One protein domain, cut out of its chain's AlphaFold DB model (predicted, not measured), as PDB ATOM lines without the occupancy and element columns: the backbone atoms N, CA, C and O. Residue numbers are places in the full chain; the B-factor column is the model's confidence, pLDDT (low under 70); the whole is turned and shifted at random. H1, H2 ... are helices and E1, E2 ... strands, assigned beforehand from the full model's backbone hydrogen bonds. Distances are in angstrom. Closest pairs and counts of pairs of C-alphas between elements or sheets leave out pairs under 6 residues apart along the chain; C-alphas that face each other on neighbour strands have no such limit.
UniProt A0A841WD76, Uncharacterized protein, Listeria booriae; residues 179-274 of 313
ATOM      1  N   ILE A 179     351.104 364.422 441.678       95.31
ATOM      2  CA  ILE A 179     351.050 365.072 440.360       95.31
ATOM      3  C   ILE A 179     352.438 365.482 439.861       95.31
ATOM      4  O   ILE A 179     352.791 365.192 438.720       95.31
ATOM      5  N   ASN A 180     353.259 366.112 440.702       94.25
ATOM      6  CA  ASN A 180     354.614 366.500 440.306       94.25
ATOM      7  C   ASN A 180     355.491 365.286 439.953       94.25
ATOM      8  O   ASN A 180     356.293 365.383 439.029       94.25
ATOM      9  N   THR A 181     355.326 364.144 440.633       94.56
ATOM     10  CA  THR A 181     356.055 362.904 440.309       94.56
ATOM     11  C   THR A 181     355.717 362.431 438.899       94.56
ATOM     12  O   THR A 181     356.620 362.178 438.100       94.56
ATOM     13  N   PHE A 182     354.427 362.400 438.562       95.38
ATOM     14  CA  PHE A 182     353.983 362.075 437.211       95.38
ATOM     15  C   PHE A 182     354.551 363.057 436.177       95.38
ATOM     16  O   PHE A 182     355.097 362.629 435.162       95.38
ATOM     17  N   ILE A 183     354.504 364.371 436.442       94.69
ATOM     18  CA  ILE A 183     355.039 365.375 435.507       94.69
ATOM     19  C   ILE A 183     356.550 365.189 435.291       94.69
ATOM     20  O   ILE A 183     357.019 365.312 434.163       94.69
ATOM     21  N   GLN A 184     357.319 364.837 436.323       93.69
ATOM     22  CA  GLN A 184     358.752 364.550 436.177       93.69
ATOM     23  C   GLN A 184     359.012 363.315 435.307       93.69
ATOM     24  O   GLN A 184     359.900 363.335 434.448       93.69
ATOM     25  N   LYS A 185     358.234 362.238 435.499       93.19
ATOM     26  CA  LYS A 185     358.289 361.052 434.629       93.19
ATOM     27  C   LYS A 185     357.946 361.430 433.185       93.19
ATOM     28  O   LYS A 185     358.641 361.009 432.265       93.19
ATOM     29  N   PHE A 186     356.939 362.282 433.005       91.88
ATOM     30  CA  PHE A 186     356.471 362.751 431.705       91.88
ATOM     31  C   PHE A 186     357.535 363.586 430.980       91.88
ATOM     32  O   PHE A 186     357.865 363.298 429.830       91.88
ATOM     33  N   GLU A 187     358.140 364.564 431.661       90.88
ATOM     34  CA  GLU A 187     359.248 365.375 431.132       90.88
ATOM     35  C   GLU A 187     360.412 364.501 430.664       90.88
ATOM     36  O   GLU A 187     360.942 364.698 429.568       90.88
ATOM     37  N   LYS A 188     360.771 363.492 431.467       89.62
ATOM     38  CA  LYS A 188     361.839 362.546 431.141       89.62
ATOM     39  C   LYS A 188     361.482 361.658 429.948       89.62
ATOM     40  O   LYS A 188     362.325 361.471 429.078       89.62
ATOM     41  N   SER A 189     360.259 361.125 429.902       86.62
ATOM     42  CA  SER A 189     359.801 360.249 428.816       86.62
ATOM     43  C   SER A 189     359.776 360.971 427.472       86.62
ATOM     44  O   SER A 189     360.108 360.384 426.448       86.62
ATOM     45  N   LEU A 190     359.398 362.250 427.479       81.88
ATOM     46  CA  LEU A 190     359.294 363.069 426.272       81.88
ATOM     47  C   LEU A 190     360.556 363.857 425.936       81.88
ATOM     48  O   LEU A 190     360.614 364.486 424.878       81.88
ATOM     49  N   ASN A 191     361.545 363.848 426.830       83.56
ATOM     50  CA  ASN A 191     362.732 364.687 426.740       83.56
ATOM     51  C   ASN A 191     362.361 366.168 426.507       83.56
ATOM     52  O   ASN A 191     362.828 366.833 425.573       83.56
ATOM     53  N   ILE A 192     361.459 366.669 427.352       86.50
ATOM     54  CA  ILE A 192     361.002 368.061 427.364       86.50
ATOM     55  C   ILE A 192     361.269 368.695 428.723       86.50
ATOM     56  O   ILE A 192     361.484 368.019 429.726       86.50
ATOM     57  N   PHE A 193     361.193 370.016 428.751       88.12
ATOM     58  CA  PHE A 193     361.251 370.807 429.964       88.12
ATOM     59  C   PHE A 193     360.041 371.737 430.031       88.12
ATOM     60  O   PHE A 193     359.800 372.515 429.099       88.12
ATOM     61  N   PHE A 194     359.299 371.679 431.136       90.19
ATOM     62  CA  PHE A 194     358.333 372.706 431.493       90.19
ATOM     63  C   PHE A 194     359.007 373.786 432.334       90.19
ATOM     64  O   PHE A 194     359.698 373.502 433.315       90.19
ATOM     65  N   SER A 195     358.728 375.049 432.010       90.75
ATOM     66  CA  SER A 195     358.976 376.134 432.957       90.75
ATOM     67  C   SER A 195     358.145 375.925 434.229       90.75
ATOM     68  O   SER A 195     357.150 375.197 434.232       90.75
ATOM     69  N   LEU A 196     358.499 376.613 435.318       88.81
ATOM     70  CA  LEU A 196     357.739 376.518 436.567       88.81
ATOM     71  C   LEU A 196     356.257 376.904 436.381       88.81
ATOM     72  O   LEU A 196     355.375 376.254 436.943       88.81
ATOM     73  N   SER A 197     355.978 377.922 435.558       88.31
ATOM     74  CA  SER A 197     354.609 378.343 435.243       88.31
ATOM     75  C   SER A 197     353.859 377.269 434.457       88.31
ATOM     76  O   SER A 197     352.759 376.892 434.846       88.31
ATOM     77  N   ALA A 198     354.479 376.708 433.417       91.12
ATOM     78  CA  ALA A 198     353.871 375.670 432.594       91.12
ATOM     79  C   ALA A 198     353.637 374.370 433.380       91.12
ATOM     80  O   ALA A 198     352.593 373.741 433.240       91.12
ATOM     81  N   ARG A 199     354.565 374.000 434.272       92.75
ATOM     82  CA  ARG A 199     354.394 372.864 435.186       92.75
ATOM     83  C   ARG A 199     353.206 373.070 436.121       92.75
ATOM     84  O   ARG A 199     352.440 372.140 436.346       92.75
ATOM     85  N   THR A 200     353.045 374.282 436.645       92.50
ATOM     86  CA  THR A 200     351.911 374.633 437.510       92.50
ATOM     87  C   THR A 200     350.586 374.552 436.753       92.50
ATOM     88  O   THR A 200     349.632 373.964 437.251       92.50
ATOM     89  N   GLU A 201     350.529 375.093 435.535       93.12
ATOM     90  CA  GLU A 201     349.348 375.001 434.673       93.12
ATOM     91  C   GLU A 201     348.989 373.539 434.371       93.12
ATOM     92  O   GLU A 201     347.847 373.128 434.584       93.12
ATOM     93  N   TYR A 202     349.965 372.724 433.964       95.12
ATOM     94  CA  TYR A 202     349.726 371.311 433.680       95.12
ATOM     95  C   TYR A 202     349.267 370.543 434.925       95.12
ATOM     96  O   TYR A 202     348.334 369.745 434.853       95.12
ATOM     97  N   ALA A 203     349.841 370.839 436.092       95.75
ATOM     98  CA  ALA A 203     349.400 370.252 437.351       95.75
ATOM     99  C   ALA A 203     347.948 370.607 437.694       95.75
ATOM    100  O   ALA A 203     347.204 369.739 438.145       95.75
ATOM    101  N   ILE A 204     347.519 371.849 437.447       96.06
ATOM    102  CA  ILE A 204     346.116 372.260 437.608       96.06
ATOM    103  C   ILE A 204     345.221 371.470 436.645       96.06
ATOM    104  O   ILE A 204     344.172 370.981 437.058       96.06
ATOM    105  N   ALA A 205     345.635 371.286 435.386       96.56
ATOM    106  CA  ALA A 205     344.877 370.504 434.406       96.56
ATOM    107  C   ALA A 205     344.724 369.024 434.820       96.56
ATOM    108  O   ALA A 205     343.630 368.457 434.720       96.56
ATOM    109  N   ILE A 206     345.800 368.412 435.329       97.25
ATOM    110  CA  ILE A 206     345.784 367.050 435.882       97.25
ATOM    111  C   ILE A 206     344.862 366.987 437.103       97.25
ATOM    112  O   ILE A 206     343.992 366.125 437.166       97.25
ATOM    113  N   ALA A 207     344.995 367.912 438.052       97.25
ATOM    114  CA  ALA A 207     344.199 367.915 439.276       97.25
ATOM    115  C   ALA A 207     342.698 368.080 438.998       97.25
ATOM    116  O   ALA A 207     341.885 367.360 439.578       97.25
ATOM    117  N   VAL A 208     342.328 368.972 438.069       97.38
ATOM    118  CA  VAL A 208     340.949 369.100 437.575       97.38
ATOM    119  C   VAL A 208     340.467 367.766 437.009       97.38
ATOM    120  O   VAL A 208     339.394 367.301 437.379       97.38
ATOM    121  N   THR A 209     341.271 367.124 436.160       97.19
ATOM    122  CA  THR A 209     340.931 365.834 435.542       97.19
ATOM    123  C   THR A 209     340.678 364.753 436.594       97.19
ATOM    124  O   THR A 209     339.607 364.152 436.602       97.19
ATOM    125  N   LEU A 210     341.600 364.561 437.539       97.25
ATOM    126  CA  LEU A 210     341.464 363.552 438.595       97.25
ATOM    127  C   LEU A 210     340.256 363.813 439.498       97.25
ATOM    128  O   LEU A 210     339.529 362.882 439.845       97.25
ATOM    129  N   LYS A 211     339.994 365.081 439.842       97.06
ATOM    130  CA  LYS A 211     338.807 365.463 440.614       97.06
ATOM    131  C   LYS A 211     337.521 365.087 439.886       97.06
ATOM    132  O   LYS A 211     336.647 364.486 440.502       97.06
ATOM    133  N   ARG A 212     337.426 365.392 438.589       97.25
ATOM    134  CA  ARG A 212     336.242 365.088 437.773       97.25
ATOM    135  C   ARG A 212     336.015 363.589 437.600       97.25
ATOM    136  O   ARG A 212     334.876 363.145 437.714       97.25
ATOM    137  N   ILE A 213     337.079 362.802 437.422       97.19
ATOM    138  CA  ILE A 213     336.979 361.333 437.400       97.19
ATOM    139  C   ILE A 213     336.439 360.823 438.741       97.19
ATOM    140  O   ILE A 213     335.441 360.108 438.761       97.19
ATOM    141  N   LYS A 214     337.012 361.282 439.862       96.00
ATOM    142  CA  LYS A 214     336.583 360.899 441.218       96.00
ATOM    143  C   LYS A 214     335.128 361.269 441.533       96.00
ATOM    144  O   LYS A 214     334.493 360.615 442.355       96.00
ATOM    145  N   GLN A 215     334.610 362.314 440.896       95.69
ATOM    146  CA  GLN A 215     333.210 362.742 440.986       95.69
ATOM    147  C   GLN A 215     332.263 361.937 440.078       95.69
ATOM    148  O   GLN A 215     331.058 362.159 440.093       95.69
ATOM    149  N   GLY A 216     332.779 360.985 439.295       96.06
ATOM    150  CA  GLY A 216     331.974 360.158 438.399       96.06
ATOM    151  C   GLY A 216     331.732 360.778 437.023       96.06
ATOM    152  O   GLY A 216     330.820 360.342 436.320       96.06
ATOM    153  N   HIS A 217     332.560 361.743 436.607       96.44
ATOM    154  CA  HIS A 217     332.488 362.388 435.291       96.44
ATOM    155  C   HIS A 217     333.701 362.034 434.410       96.44
ATOM    156  O   HIS A 217     334.514 362.911 434.097       96.44
ATOM    157  N   PRO A 218     333.882 360.759 434.012       96.25
ATOM    158  CA  PRO A 218     334.937 360.382 433.082       96.25
ATOM    159  C   PRO A 218     334.616 360.880 431.668       96.25
ATOM    160  O   PRO A 218     333.455 360.953 431.253       96.25
ATOM    161  N   VAL A 219     335.655 361.175 430.894       94.94
ATOM    162  CA  VAL A 219     335.510 361.504 429.479       94.94
ATOM    163  C   VAL A 219     335.102 360.260 428.702       94.94
ATOM    164  O   VAL A 219     335.572 359.150 428.943       94.94
ATOM    165  N   ARG A 220     334.209 360.464 427.733       89.62
ATOM    166  CA  ARG A 220     333.811 359.451 426.758       89.62
ATOM    167  C   ARG A 220     334.054 359.995 425.367       89.62
ATOM    168  O   ARG A 220     333.618 361.100 425.043       89.62
ATOM    169  N   VAL A 221     334.754 359.214 424.562       85.75
ATOM    170  CA  VAL A 221     335.196 359.593 423.222       85.75
ATOM    171  C   VAL A 221     334.571 358.622 422.223       85.75
ATOM    172  O   VAL A 221     334.386 357.450 422.536       85.75
ATOM    173  N   SER A 222     334.188 359.103 421.039       84.75
ATOM    174  CA  SER A 222     333.753 358.219 419.950       84.75
ATOM    175  C   SER A 222     334.935 357.425 419.388       84.75
ATOM    176  O   SER A 222     336.066 357.904 419.429       84.75
ATOM    177  N   ASP A 223     334.675 356.265 418.783       81.94
ATOM    178  CA  ASP A 223     335.724 355.400 418.217       81.94
ATOM    179  C   ASP A 223     336.639 356.141 417.219       81.94
ATOM    180  O   ASP A 223     337.861 356.001 417.262       81.94
ATOM    181  N   GLU A 224     336.066 356.996 416.363       77.25
ATOM    182  CA  GLU A 224     336.826 357.815 415.402       77.25
ATOM    183  C   GLU A 224     337.819 358.760 416.096       77.25
ATOM    184  O   GLU A 224     338.984 358.862 415.705       77.25
ATOM    185  N   ASN A 225     337.378 359.432 417.161       81.94
ATOM    186  CA  ASN A 225     338.230 360.327 417.937       81.94
ATOM    187  C   ASN A 225     339.255 359.540 418.768       81.94
ATOM    188  O   ASN A 225     340.365 360.025 418.982       81.94
ATOM    189  N   MET A 226     338.918 358.320 419.192       83.88
ATOM    190  CA  MET A 226     339.819 357.450 419.943       83.88
ATOM    191  C   MET A 226     341.023 357.013 419.103       83.88
ATOM    192  O   MET A 226     342.149 357.033 419.598       83.88
ATOM    193  N   GLN A 227     340.819 356.699 417.817       82.62
ATOM    194  CA  GLN A 227     341.930 356.415 416.903       82.62
ATOM    195  C   GLN A 227     342.837 357.637 416.733       82.62
ATOM    196  O   GLN A 227     344.055 357.519 416.836       82.62
ATOM    197  N   PHE A 228     342.255 358.826 416.549       82.75
ATOM    198  CA  PHE A 228     343.032 360.063 416.465       82.75
ATOM    199  C   PHE A 228     343.862 360.305 417.738       82.75
ATOM    200  O   PHE A 228     345.034 360.672 417.660       82.75
ATOM    201  N   TRP A 229     343.289 360.062 418.920       86.31
ATOM    202  CA  TRP A 229     343.998 360.213 420.195       86.31
ATOM    203  C   TRP A 229     345.105 359.177 420.360       86.31
ATOM    204  O   TRP A 229     346.195 359.518 420.818       86.31
ATOM    205  N   HIS A 230     344.859 357.938 419.935       84.38
ATOM    206  CA  HIS A 230     345.871 356.891 419.911       84.38
ATOM    207  C   HIS A 230     347.049 357.251 418.995       84.38
ATOM    208  O   HIS A 230     348.203 357.055 419.377       84.38
ATOM    209  N   ASP A 231     346.782 357.828 417.823       80.25
ATOM    210  CA  ASP A 231     347.824 358.262 416.891       80.25
ATOM    211  C   ASP A 231     348.684 359.381 417.506       80.25
ATOM    212  O   ASP A 231     349.913 359.351 417.407       80.25
ATOM    213  N   VAL A 232     348.056 360.341 418.202       76.69
ATOM    214  CA  VAL A 232     348.762 361.403 418.946       76.69
ATOM    215  C   VAL A 232     349.595 360.818 420.091       76.69
ATOM    216  O   VAL A 232     350.766 361.164 420.246       76.69
ATOM    217  N   TYR A 233     349.023 359.902 420.869       78.00
ATOM    218  CA  TYR A 233     349.698 359.233 421.982       78.00
ATOM    219  C   TYR A 233     350.923 358.428 421.520       78.00
ATOM    220  O   TYR A 233     352.003 358.526 422.107       78.00
ATOM    221  N   THR A 234     350.778 357.689 420.418       78.44
ATOM    222  CA  THR A 234     351.857 356.905 419.803       78.44
ATOM    223  C   THR A 234     352.942 357.806 419.222       78.44
ATOM    224  O   THR A 234     354.126 357.536 419.404       78.44
ATOM    225  N   TYR A 235     352.562 358.911 418.574       71.44
ATOM    226  CA  TYR A 235     353.510 359.880 418.018       71.44
ATOM    227  C   TYR A 235     354.461 360.445 419.075       71.44
ATOM    228  O   TYR A 235     355.660 360.580 418.839       71.44
ATOM    229  N   HIS A 236     353.932 360.755 420.253       68.19
ATOM    230  CA  HIS A 236     354.732 361.281 421.346       68.19
ATOM    231  C   HIS A 236     355.598 360.199 422.032       68.19
ATOM    232  O   HIS A 236     356.298 360.514 422.984       68.19
ATOM    233  N   ASN A 237     355.595 358.948 421.550       69.19
ATOM    234  CA  ASN A 237     356.312 357.807 422.134       69.19
ATOM    235  C   ASN A 237     356.008 357.617 423.631       69.19
ATOM    236  O   ASN A 237     356.870 357.259 424.431       69.19
ATOM    237  N   VAL A 238     354.760 357.896 424.010       69.62
ATOM    238  CA  VAL A 238     354.273 357.869 425.401       69.62
ATOM    239  C   VAL A 238     353.619 356.527 425.708       69.62
ATOM    240  O   VAL A 238     352.974 356.374 426.734       69.62
ATOM    241  N   THR A 239     353.770 355.541 424.821       69.38
ATOM    242  CA  THR A 239     353.082 354.246 424.882       69.38
ATOM    243  C   THR A 239     353.321 353.492 426.181       69.38
ATOM    244  O   THR A 239     352.401 352.838 426.668       69.38
ATOM    245  N   GLU A 240     354.504 353.653 426.770       78.19
ATOM    246  CA  GLU A 240     354.924 353.027 428.028       78.19
ATOM    247  C   GLU A 240     354.874 353.982 429.231       78.19
ATOM    248  O   GLU A 240     355.510 353.730 430.254       78.19
ATOM    249  N   MET A 241     354.153 355.100 429.123       90.06
ATOM    250  CA  MET A 241     354.068 356.060 430.216       90.06
ATOM    251  C   MET A 241     353.427 355.443 431.454       90.06
ATOM    252  O   MET A 241     352.362 354.827 431.401       90.06
ATOM    253  N   ASP A 242     354.096 355.648 432.581       92.44
ATOM    254  CA  ASP A 242     353.669 355.161 433.881       92.44
ATOM    255  C   ASP A 242     352.707 356.162 434.537       92.44
ATOM    256  O   ASP A 242     353.089 357.285 434.874       92.44
ATOM    257  N   PHE A 243     351.455 355.738 434.716       94.94
ATOM    258  CA  PHE A 243     350.391 356.514 435.359       94.94
ATOM    259  C   PHE A 243     350.131 356.100 436.814       94.94
ATOM    260  O   PHE A 243     349.231 356.664 437.437       94.94
ATOM    261  N   SER A 244     350.907 355.157 437.364       94.75
ATOM    262  CA  SER A 244     350.665 354.568 438.689       94.75
ATOM    263  C   SER A 244     350.504 355.609 439.795       94.75
ATOM    264  O   SER A 244     349.570 355.504 440.579       94.75
ATOM    265  N   ASP A 245     351.319 356.672 439.806       94.88
ATOM    266  CA  ASP A 245     351.209 357.719 440.831       94.88
ATOM    267  C   ASP A 245     349.813 358.375 440.831       94.88
ATOM    268  O   ASP A 245     349.262 358.703 441.884       94.88
ATOM    269  N   LEU A 246     349.236 358.590 439.643       96.62
ATOM    270  CA  LEU A 246     347.917 359.204 439.500       96.62
ATOM    271  C   LEU A 246     346.801 358.209 439.837       96.62
ATOM    272  O   LEU A 246     345.840 358.590 440.503       96.62
ATOM    273  N   GLU A 247     346.937 356.956 439.402       96.44
ATOM    274  CA  GLU A 247     345.982 355.871 439.670       96.44
ATOM    275  C   GLU A 247     345.900 355.549 441.167       96.44
ATOM    276  O   GLU A 247     344.802 355.420 441.711       96.44
ATOM    277  N   ASP A 248     347.038 355.530 441.863       94.31
ATOM    278  CA  ASP A 248     347.111 355.318 443.310       94.31
ATOM    279  C   ASP A 248     346.389 356.430 444.083       94.31
ATOM    280  O   ASP A 248     345.661 356.164 445.042       94.31
ATOM    281  N   ALA A 249     346.544 357.689 443.663       93.44
ATOM    282  CA  ALA A 249     345.848 358.805 444.303       93.44
ATOM    283  C   ALA A 249     344.361 358.881 443.951       93.44
ATOM    284  O   ALA A 249     343.555 359.370 444.752       93.44
ATOM    285  N   LEU A 250     343.991 358.427 442.754       94.94
ATOM    286  CA  LEU A 250     342.599 358.306 442.350       94.94
ATOM    287  C   LEU A 250     341.904 357.172 443.126       94.94
ATOM    288  O   LEU A 250     340.755 357.335 443.541       94.94
ATOM    289  N   GLY A 251     342.627 356.080 443.397       95.00
ATOM    290  CA  GLY A 251     342.127 354.861 444.036       95.00
ATOM    291  C   GLY A 251     341.528 353.850 443.051       95.00
ATOM    292  O   GLY A 251     340.937 352.860 443.479       95.00
ATOM    293  N   GLU A 252     341.666 354.093 441.748       94.56
ATOM    294  CA  GLU A 252     341.166 353.255 440.658       94.56
ATOM    295  C   GLU A 252     342.025 353.453 439.393       94.56
ATOM    296  O   GLU A 252     342.670 354.496 439.244       94.56
ATOM    297  N   PRO A 253     342.072 352.464 438.478       96.06
ATOM    298  CA  PRO A 253     342.826 352.596 437.237       96.06
ATOM    299  C   PRO A 253     342.201 353.640 436.307       96.06
ATOM    300  O   PRO A 253     340.980 353.717 436.162       96.06
ATOM    301  N   LEU A 254     343.046 354.397 435.608       95.81
ATOM    302  CA  LEU A 254     342.603 355.342 434.589       95.81
ATOM    303  C   LEU A 254     342.170 354.584 433.333       95.81
ATOM    304  O   LEU A 254     342.880 353.692 432.855       95.81
ATOM    305  N   SER A 255     341.033 354.981 432.755       94.69
ATOM    306  CA  SER A 255     340.622 354.475 431.445       94.69
ATOM    307  C   SER A 255     341.617 354.899 430.359       94.69
ATOM    308  O   SER A 255     342.427 355.815 430.534       94.69
ATOM    309  N   GLN A 256     341.564 354.235 429.207       91.38
ATOM    310  CA  GLN A 256     342.477 354.542 428.109       91.38
ATOM    311  C   GLN A 256     342.266 355.967 427.570       91.38
ATOM    312  O   GLN A 256     343.235 356.670 427.287       91.38
ATOM    313  N   GLU A 257     341.012 356.410 427.487       92.88
ATOM    314  CA  GLU A 257     340.623 357.765 427.092       92.88
ATOM    315  C   GLU A 257     341.219 358.809 428.040       92.88
ATOM    316  O   GLU A 257     341.758 359.820 427.589       92.88
ATOM    317  N   GLU A 258     341.176 358.552 429.349       94.94
ATOM    318  CA  GLU A 258     341.720 359.457 430.363       94.94
ATOM    319  C   GLU A 258     343.242 359.555 430.289       94.94
ATOM    320  O   GLU A 258     343.801 360.653 430.340       94.94
ATOM    321  N   ARG A 259     343.926 358.424 430.085       93.69
ATOM    322  CA  ARG A 259     345.377 358.407 429.868       93.69
ATOM    323  C   ARG A 259     345.755 359.239 428.648       93.69
ATOM    324  O   ARG A 259     346.648 360.077 428.738       93.69
ATOM    325  N   TYR A 260     345.057 359.060 427.526       91.56
ATOM    326  CA  TYR A 260     345.298 359.855 426.319       91.56
ATOM    327  C   TYR A 260     345.050 361.341 426.554       91.56
ATOM    328  O   TYR A 260     345.884 362.165 426.175       91.56
ATOM    329  N   LEU A 261     343.950 361.692 427.221       92.19
ATOM    330  CA  LEU A 261     343.638 363.080 427.523       92.19
ATOM    331  C   LEU A 261     344.713 363.721 428.405       92.19
ATOM    332  O   LEU A 261     345.146 364.823 428.093       92.19
ATOM    333  N   LEU A 262     345.191 363.041 429.449       93.50
ATOM    334  CA  LEU A 262     346.252 363.546 430.330       93.50
ATOM    335  C   LEU A 262     347.543 363.884 429.570       93.50
ATOM    336  O   LEU A 262     348.224 364.846 429.926       93.50
ATOM    337  N   ILE A 263     347.862 363.143 428.507       90.94
ATOM    338  CA  ILE A 263     348.979 363.473 427.614       90.94
ATOM    339  C   ILE A 263     348.617 364.666 426.722       90.94
ATOM    340  O   ILE A 263     349.381 365.620 426.632       90.94
ATOM    341  N   ILE A 264     347.440 364.656 426.092       88.06
ATOM    342  CA  ILE A 264     347.010 365.713 425.162       88.06
ATOM    343  C   ILE A 264     346.896 367.077 425.861       88.06
ATOM    344  O   ILE A 264     347.316 368.089 425.296       88.06
ATOM    345  N   ILE A 265     346.376 367.134 427.093       90.25
ATOM    346  CA  ILE A 265     346.219 368.393 427.839       90.25
ATOM    347  C   ILE A 265     347.561 369.013 428.239       90.25
ATOM    348  O   ILE A 265     347.593 370.197 428.562       90.25
ATOM    349  N   SER A 266     348.679 368.283 428.154       88.31
ATOM    350  CA  SER A 266     350.009 368.877 428.329       88.31
ATOM    351  C   SER A 266     350.293 369.951 427.271       88.31
ATOM    352  O   SER A 266     351.058 370.880 427.518       88.31
ATOM    353  N   ALA A 267     349.658 369.851 426.094       82.69
ATOM    354  CA  ALA A 267     349.756 370.837 425.022       82.69
ATOM    355  C   ALA A 267     349.006 372.145 425.328       82.69
ATOM    356  O   ALA A 267     349.152 373.114 424.582       82.69
ATOM    357  N   LEU A 268     348.224 372.196 426.416       79.94
ATOM    358  CA  LEU A 268     347.673 373.445 426.948       79.94
ATOM    359  C   LEU A 268     348.749 374.314 427.617       79.94
ATOM    360  O   LEU A 268     348.494 375.495 427.858       79.94
ATOM    361  N   SER A 269     349.926 373.747 427.893       80.56
ATOM    362  CA  SER A 269     351.074 374.420 428.493       80.56
ATOM    363  C   SER A 269     352.250 374.484 427.514       80.56
ATOM    364  O   SER A 269     352.414 373.642 426.629       80.56
ATOM    365  N   TYR A 270     353.105 375.496 427.672       76.75
ATOM    366  CA  TYR A 270     354.313 375.636 426.860       76.75
ATOM    367  C   TYR A 270     355.443 374.758 427.402       76.75
ATOM    368  O   TYR A 270     355.762 374.810 428.588       76.75
ATOM    369  N   PHE A 271     356.100 374.003 426.527       78.00
ATOM    370  CA  PHE A 271     357.299 373.241 426.865       78.00
ATOM    371  C   PHE A 271     358.365 373.388 425.787       78.00
ATOM    372  O   PHE A 271     358.066 373.596 424.607       78.00
ATOM    373  N   THR A 272     359.620 373.268 426.205       75.38
ATOM    374  CA  THR A 272     360.788 373.311 425.323       75.38
ATOM    375  C   THR A 272     361.383 371.922 425.174       75.38
ATOM    376  O   THR A 272     361.494 371.185 426.153       75.38
ATOM    377  N   TYR A 273     361.807 371.571 423.962       76.69
ATOM    378  CA  TYR A 273     362.599 370.364 423.741       76.69
ATOM    379  C   TYR A 273     364.032 370.589 424.184       76.69
ATOM    380  O   TYR A 273     364.596 371.654 423.936       76.69
ATOM    381  N   VAL A 274     364.628 369.575 424.805       75.12
ATOM    382  CA  VAL A 274     365.985 369.693 425.351       75.12
ATOM    383  C   VAL A 274     367.061 369.085 424.443       75.12
ATOM    384  O   VAL A 274     368.240 369.143 424.782       75.12
TER     385      VAL A 274
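What this domain is: This is residues 179 to 274 of the 313 residues of an uncharacterized protein of Listeria booriae (UniProt A0A841WD76). A small helical domain has H5 in its middle, between H2 on one side and H3 on the other; H2 runs side by side with H5 in the opposite direction, while H3 crosses H5 steeply. H1 and the short H4 pack on H2, H1 with its first residues, and a small pair of strands, E1 and E2, sits at one end of the longest axis. The printed part has 96 residues with five named helices and two named strands, in the order H1, E1, H2, H3, H4, H5, E2; the sheet E1 - E2 is antiparallel, and the class is mostly helix. The whole is compact, with a radius of gyration of the C-alphas of 12.9 A and spans of 35 by 27 by 21 A.

How they stand to each other: H1, residues 179 to 190, touches H2, residues 196 to 214, with its residues 179 to 183 alone, at a steep tilt of 65 degrees; the closest C-alphas, of Ile 179 and Ala 203, are 6.2 A apart. E1, residues 192 to 194, is the antiparallel neighbour of E2, residues 271 to 273, at 152 degrees, with N 193 and O 272 within hydrogen-bond range at 2.9 A and N 272 and O 193 at 3.0 A. H2 is the hub, touching three helices. One is H5, residues 256 to 268, at a shallow tilt of 28 degrees, opposite ways, the closest C-alphas being those of Tyr 202 and Ser 266, 5.9 A apart. H3, residues 223 to 235, touches H5 at a steep tilt of 61 degrees, the closest C-alphas being those of Tyr 233 and Tyr 260, 6.2 A apart; H3 and H2 are apart. H4, residues 244 to 250, touches H1 at a shallow tilt of 32 degrees, opposite ways, with the closest C-alphas, of Phe 182 and Asp 245, 6.3 A apart. H4 and H2 only just touch, with 3 pairs of C-alphas within 8 A, the closest those of Leu 210 and Leu 250 at 6.6 A. In H1, H2, H3 and H4 every O i to N i+4 pair is within hydrogen-bond range; in H5 it is 6 of 9.

Where its parts are: H1 begins with C-alpha 179 at (351.050, 365.072, 440.360) and is 16.4 A long. E1 follows, then H2, 26.7 A from C-alpha 196 to C-alpha 214 at (336.583, 360.899, 441.218). H3 is 18.3 A long, H4 9.6 A and H5 19.6 A. E1 and E2 are 6.8 A each, and E2 ends with C-alpha 273 at (362.599, 370.364, 423.741).

The domain as a whole: The two C-alphas farthest apart, those of Gly 216 and Val 274, are 37.7 A apart. The printed part has no cut, and no link is long; those from H2 to H3 and from H3 to H4 are short, the others tight. The mean pLDDT of the printed part is 88.9, and residues 236 to 239 are under 70.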